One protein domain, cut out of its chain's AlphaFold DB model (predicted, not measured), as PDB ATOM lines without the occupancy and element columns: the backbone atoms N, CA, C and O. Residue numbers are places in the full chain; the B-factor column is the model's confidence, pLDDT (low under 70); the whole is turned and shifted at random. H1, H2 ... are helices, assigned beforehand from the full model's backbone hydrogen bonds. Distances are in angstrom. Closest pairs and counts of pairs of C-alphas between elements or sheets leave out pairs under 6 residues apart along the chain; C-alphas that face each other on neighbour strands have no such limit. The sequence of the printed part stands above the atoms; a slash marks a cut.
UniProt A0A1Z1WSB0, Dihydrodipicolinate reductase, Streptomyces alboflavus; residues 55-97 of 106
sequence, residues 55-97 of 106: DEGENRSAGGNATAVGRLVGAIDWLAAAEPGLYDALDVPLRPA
ATOM      1  N   ASP A  55      -1.381 -27.533  51.837       86.56
ATOM      2  CA  ASP A  55      -2.042 -27.439  53.141       86.56
ATOM      3  C   ASP A  55      -1.032 -26.916  54.178       86.56
ATOM      4  O   ASP A  55      -0.120 -26.190  53.782       86.56
ATOM      5  N   GLU A  56      -1.184 -27.241  55.467       81.00
ATOM      6  CA  GLU A  56      -0.286 -26.929  56.593       81.00
ATOM      7  C   GLU A  56       1.134 -26.500  56.173       81.00
ATOM      8  O   GLU A  56       1.948 -27.304  55.708       81.00
ATOM      9  N   GLY A  57       1.436 -25.207  56.330       81.75
ATOM     10  CA  GLY A  57       2.759 -24.658  56.020       81.75
ATOM     11  C   GLY A  57       3.147 -24.704  54.536       81.75
ATOM     12  O   GLY A  57       4.327 -24.835  54.234       81.75
ATOM     13  N   GLU A  58       2.173 -24.625  53.626       80.62
ATOM     14  CA  GLU A  58       2.338 -24.676  52.162       80.62
ATOM     15  C   GLU A  58       2.837 -26.031  51.623       80.62
ATOM     16  O   GLU A  58       3.280 -26.152  50.477       80.62
ATOM     17  N   ASN A  59       2.711 -27.093  52.422       84.88
ATOM     18  CA  ASN A  59       3.204 -28.413  52.058       84.88
ATOM     19  C   ASN A  59       2.362 -29.046  50.935       84.88
ATOM     20  O   ASN A  59       1.180 -29.366  51.109       84.88
ATOM     21  N   ARG A  60       2.999 -29.282  49.780       85.75
ATOM     22  CA  ARG A  60       2.368 -29.878  48.589       85.75
ATOM     23  C   ARG A  60       1.907 -31.321  48.803       85.75
ATOM     24  O   ARG A  60       0.845 -31.715  48.322       85.75
ATOM     25  N   SER A  61       2.675 -32.107  49.555       87.06
ATOM     26  CA  SER A  61       2.317 -33.490  49.889       87.06
ATOM     27  C   SER A  61       1.095 -33.539  50.803       87.06
ATOM     28  O   SER A  61       0.218 -34.380  50.612       87.06
ATOM     29  N   ALA A  62       1.004 -32.613  51.763       90.31
ATOM     30  CA  ALA A  62      -0.164 -32.499  52.634       90.31
ATOM     31  C   ALA A  62      -1.424 -32.148  51.827       90.31
ATOM     32  O   ALA A  62      -2.437 -32.834  51.955       90.31
ATOM     33  N   GLY A  63      -1.329 -31.183  50.905       90.94
ATOM     34  CA  GLY A  63      -2.431 -30.847  49.999       90.94
ATOM     35  C   GLY A  63      -2.867 -32.023  49.117       90.94
ATOM     36  O   GLY A  63      -4.061 -32.298  48.992       90.94
ATOM     37  N   GLY A  64      -1.914 -32.774  48.555       90.19
ATOM     38  CA  GLY A  64      -2.204 -34.006  47.812       90.19
ATOM     39  C   GLY A  64      -2.978 -35.027  48.654       90.19
ATOM     40  O   GLY A  64      -4.044 -35.490  48.241       90.19
ATOM     41  N   ASN A  65      -2.508 -35.302  49.873       91.94
ATOM     42  CA  ASN A  65      -3.179 -36.210  50.806       91.94
ATOM     43  C   ASN A  65      -4.594 -35.733  51.162       91.94
ATOM     44  O   ASN A  65      -5.528 -36.535  51.146       91.94
ATOM     45  N   ALA A  66      -4.774 -34.437  51.420       91.25
ATOM     46  CA  ALA A  66      -6.079 -33.855  51.712       91.25
ATOM     47  C   ALA A  66      -7.064 -34.060  50.548       91.25
ATOM     48  O   ALA A  66      -8.201 -34.483  50.768       91.25
ATOM     49  N   THR A  67      -6.630 -33.850  49.300       90.81
ATOM     50  CA  THR A  67      -7.489 -34.091  48.123       90.81
ATOM     51  C   THR A  67      -7.832 -35.571  47.936       90.81
ATOM     52  O   THR A  67      -8.982 -35.896  47.623       90.81
ATOM     53  N   ALA A  68      -6.884 -36.479  48.192       91.56
ATOM     54  CA  ALA A  68      -7.123 -37.919  48.140       91.56
ATOM     55  C   ALA A  68      -8.143 -38.361  49.205       91.56
ATOM     56  O   ALA A  68      -9.108 -39.056  48.889       91.56
ATOM     57  N   VAL A  69      -7.990 -37.896  50.450       92.88
ATOM     58  CA  VAL A  69      -8.952 -38.165  51.530       92.88
ATOM     59  C   VAL A  69     -10.317 -37.562  51.207       92.88
ATOM     60  O   VAL A  69     -11.327 -38.248  51.347       92.88
ATOM     61  N   GLY A  70     -10.367 -36.326  50.706       89.88
ATOM     62  CA  GLY A  70     -11.614 -35.682  50.291       89.88
ATOM     63  C   GLY A  70     -12.366 -36.494  49.234       89.88
ATOM     64  O   GLY A  70     -13.584 -36.659  49.326       89.88
ATOM     65  N   ARG A  71     -11.641 -37.086  48.276       90.81
ATOM     66  CA  ARG A  71     -12.214 -37.976  47.257       90.81
ATOM     67  C   ARG A  71     -12.810 -39.254  47.848       90.81
ATOM     68  O   ARG A  71     -13.856 -39.692  47.365       90.81
ATOM     69  N   LEU A  72     -12.155 -39.841  48.852       91.94
ATOM     70  CA  LEU A  72     -12.607 -41.054  49.542       91.94
ATOM     71  C   LEU A  72     -13.821 -40.775  50.432       91.94
ATOM     72  O   LEU A  72     -14.835 -41.459  50.326       91.94
ATOM     73  N   VAL A  73     -13.753 -39.735  51.266       92.50
ATOM     74  CA  VAL A  73     -14.857 -39.334  52.151       92.50
ATOM     75  C   VAL A  73     -16.082 -38.935  51.331       92.50
ATOM     76  O   VAL A  73     -17.196 -39.367  51.624       92.50
ATOM     77  N   GLY A  74     -15.880 -38.193  50.238       88.56
ATOM     78  CA  GLY A  74     -16.943 -37.823  49.306       88.56
ATOM     79  C   GLY A  74     -17.588 -39.004  48.572       88.56
ATOM     80  O   GLY A  74     -18.622 -38.815  47.940       88.56
ATOM     81  N   ALA A  75     -17.021 -40.211  48.645       92.62
ATOM     82  CA  ALA A  75     -17.582 -41.417  48.042       92.62
ATOM     83  C   ALA A  75     -18.471 -42.231  48.997       92.62
ATOM     84  O   ALA A  75     -19.186 -43.115  48.527       92.62
ATOM     85  N   ILE A  76     -18.443 -41.954  50.308       93.31
ATOM     86  CA  ILE A  76     -19.012 -42.840  51.339       93.31
ATOM     87  C   ILE A  76     -20.500 -43.129  51.106       93.31
ATOM     88  O   ILE A  76     -20.864 -44.298  51.048       93.31
ATOM     89  N   ASP A  77     -21.355 -42.116  50.910       92.75
ATOM     90  CA  ASP A  77     -22.801 -42.386  50.762       92.75
ATOM     91  C   ASP A  77     -23.126 -43.138  49.469       92.75
ATOM     92  O   ASP A  77     -24.083 -43.904  49.423       92.75
ATOM     93  N   TRP A  78     -22.336 -42.916  48.411       94.12
ATOM     94  CA  TRP A  78     -22.505 -43.663  47.165       94.12
ATOM     95  C   TRP A  78     -22.138 -45.132  47.377       94.12
ATOM     96  O   TRP A  78     -22.920 -46.008  47.024       94.12
ATOM     97  N   LEU A  79     -20.994 -45.394  48.014       94.88
ATOM     98  CA  LEU A  79     -20.537 -46.754  48.277       94.88
ATOM     99  C   LEU A  79     -21.473 -47.490  49.246       94.88
ATOM    100  O   LEU A  79     -21.727 -48.674  49.063       94.88
ATOM    101  N   ALA A  80     -22.022 -46.791  50.243       96.38
ATOM    102  CA  ALA A  80     -22.963 -47.358  51.209       96.38
ATOM    103  C   ALA A  80     -24.294 -47.810  50.580       96.38
ATOM    104  O   ALA A  80     -24.964 -48.676  51.138       96.38
ATOM    105  N   ALA A  81     -24.681 -47.224  49.444       96.44
ATOM    106  CA  ALA A  81     -25.884 -47.588  48.694       96.44
ATOM    107  C   ALA A  81     -25.616 -48.582  47.549       96.44
ATOM    108  O   ALA A  81     -26.559 -49.007  46.882       96.44
ATOM    109  N   ALA A  82     -24.352 -48.913  47.282       96.56
ATOM    110  CA  ALA A  82     -23.962 -49.801  46.198       96.56
ATOM    111  C   ALA A  82     -24.057 -51.278  46.624       96.56
ATOM    112  O   ALA A  82     -23.800 -51.626  47.776       96.56
ATOM    113  N   GLU A  83     -24.396 -52.161  45.683       97.44
ATOM    114  CA  GLU A  83     -24.376 -53.610  45.918       97.44
ATOM    115  C   GLU A  83     -22.936 -54.118  46.145       97.44
ATOM    116  O   GLU A  83     -21.969 -53.466  45.736       97.44
ATOM    117  N   PRO A  84     -22.731 -55.291  46.765       96.81
ATOM    118  CA  PRO A  84     -21.396 -55.866  46.900       96.81
ATOM    119  C   PRO A  84     -20.710 -56.075  45.539       96.81
ATOM    120  O   PRO A  84     -21.277 -56.686  44.633       96.81
ATOM    121  N   GLY A  85     -19.465 -55.612  45.401       95.38
ATOM    122  CA  GLY A  85     -18.715 -55.715  44.149       95.38
ATOM    123  C   GLY A  85     -17.341 -55.047  44.197       95.38
ATOM    124  O   GLY A  85     -16.954 -54.456  45.206       95.38
ATOM    125  N   LEU A  86     -16.601 -55.160  43.090       95.56
ATOM    126  CA  LEU A  86     -15.375 -54.401  42.847       95.56
ATOM    127  C   LEU A  86     -15.714 -53.199  41.963       95.56
ATOM    128  O   LEU A  86     -16.259 -53.381  40.878       95.56
ATOM    129  N   TYR A  87     -15.356 -52.007  42.428       94.38
ATOM    130  CA  TYR A  87     -15.597 -50.746  41.735       94.38
ATOM    131  C   TYR A  87     -14.276 -50.084  41.354       94.38
ATOM    132  O   TYR A  87     -13.308 -50.134  42.119       94.38
ATOM    133  N   ASP A  88     -14.251 -49.447  40.193       93.12
ATOM    134  CA  ASP A  88     -13.152 -48.610  39.732       93.12
ATOM    135  C   ASP A  88     -13.369 -47.140  40.143       93.12
ATOM    136  O   ASP A  88     -14.477 -46.690  40.439       93.12
ATOM    137  N   ALA A  89     -12.298 -46.347  40.129       88.44
ATOM    138  CA  ALA A  89     -12.336 -44.914  40.398       88.44
ATOM    139  C   ALA A  89     -13.287 -44.144  39.460       88.44
ATOM    140  O   ALA A  89     -13.796 -43.090  39.852       88.44
ATOM    141  N   LEU A  90     -13.525 -44.663  38.246       91.31
ATOM    142  CA  LEU A  90     -14.468 -44.099  37.277       91.31
ATOM    143  C   LEU A  90     -15.942 -44.364  37.625       91.31
ATOM    144  O   LEU A  90     -16.796 -43.584  37.205       91.31
ATOM    145  N   ASP A  91     -16.244 -45.400  38.415       92.81
ATOM    146  CA  ASP A  91     -17.613 -45.685  38.871       92.81
ATOM    147  C   ASP A  91     -18.062 -44.701  39.952       92.81
ATOM    148  O   ASP A  91     -19.248 -44.392  40.098       92.81
ATOM    149  N   VAL A  92     -17.104 -44.193  40.728       91.12
ATOM    150  CA  VAL A  92     -17.400 -43.326  41.858       91.12
ATOM    151  C   VAL A  92     -17.784 -41.923  41.354       91.12
ATOM    152  O   VAL A  92     -16.936 -41.253  40.753       91.12
ATOM    153  N   PRO A  93     -18.991 -41.402  41.650       88.56
ATOM    154  CA  PRO A  93     -19.478 -40.150  41.079       88.56
ATOM    155  C   PRO A  93     -18.575 -38.950  41.374       88.56
ATOM    156  O   PRO A  93     -18.170 -38.716  42.516       88.56
ATOM    157  N   LEU A  94     -18.335 -38.125  40.353       82.56
ATOM    158  CA  LEU A  94     -17.761 -36.795  40.530       82.56
ATOM    159  C   LEU A  94     -18.848 -35.878  41.093       82.56
ATOM    160  O   LEU A  94     -19.619 -35.275  40.346       82.56
ATOM    161  N   ARG A  95     -18.951 -35.806  42.423       71.56
ATOM    162  CA  ARG A  95     -19.877 -34.873  43.068       71.56
ATOM    163  C   ARG A  95     -19.417 -33.445  42.749       71.56
ATOM    164  O   ARG A  95     -18.291 -33.094  43.112       71.56
ATOM    165  N   PRO A  96     -20.240 -32.609  42.090       63.31
ATOM    166  CA  PRO A  96     -19.951 -31.185  42.042       63.31
ATOM    167  C   PRO A  96     -19.890 -30.663  43.480       63.31
ATOM    168  O   PRO A  96     -20.582 -31.185  44.357       63.31
ATOM    169  N   ALA A  97     -19.060 -29.650  43.734       56.59
ATOM    170  CA  ALA A  97     -19.015 -29.011  45.043       56.59
ATOM    171  C   ALA A  97     -20.438 -28.581  45.445       56.59
ATOM    172  O   ALA A  97     -21.050 -27.732  44.795       56.59
TER     173      ALA A  97
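This is residues 55 to 97 of the 106 residues of the protein "Dihydrodipicolinate reductase" of Streptomyces alboflavus (UniProt A0A1Z1WSB0). Going along the printed part, you meet one longer helix, H1, which makes much of the long axis, then a short helix, H2, just beyond its end; from there a tail with no named element, residues 81 to 97, swings out in a wide loop and folds back past the joint between the helices. Residues 56 to 62, of which 60 to 62 belong to H1, stick out at one end, and residues 80 to 86 at the other. The printed part has 43 residues with two named helices, H1 then H2, and no named strand; its class is all helix, though under half of the residues are in named elements. The whole is loose, with a radius of gyration of the C-alphas of 13.0 A, and elongated, spanning 41 by 21 by 15 A.

Find C-alpha 60 at (2.368, -29.878, 48.589); from there H1, residues 60 to 73, runs 20.0 A to C-alpha 73 at (-14.857, -39.334, 52.151). H2, residues 76 to 80, ends at C-alpha 80 at (-22.963, -47.358, 51.209), 6.0 A from its first C-alpha.

Look at residues 74 and 75, the tight link from H1 to H2: the two helices meet only through their link. In H1 and H2, every backbone O i to N i+4 pair is within hydrogen-bond range.

The two C-alphas farthest apart are those of Gly 57 and Glu 83, at 40.9 A. The C-alphas of residues 81 to 97 lie 8 to 19 A from the mean of all C-alphas. The printed part has no cut. The B-factor column shows a mean pLDDT of 89.0 for the printed part, and residues 96 to 97 are under 70.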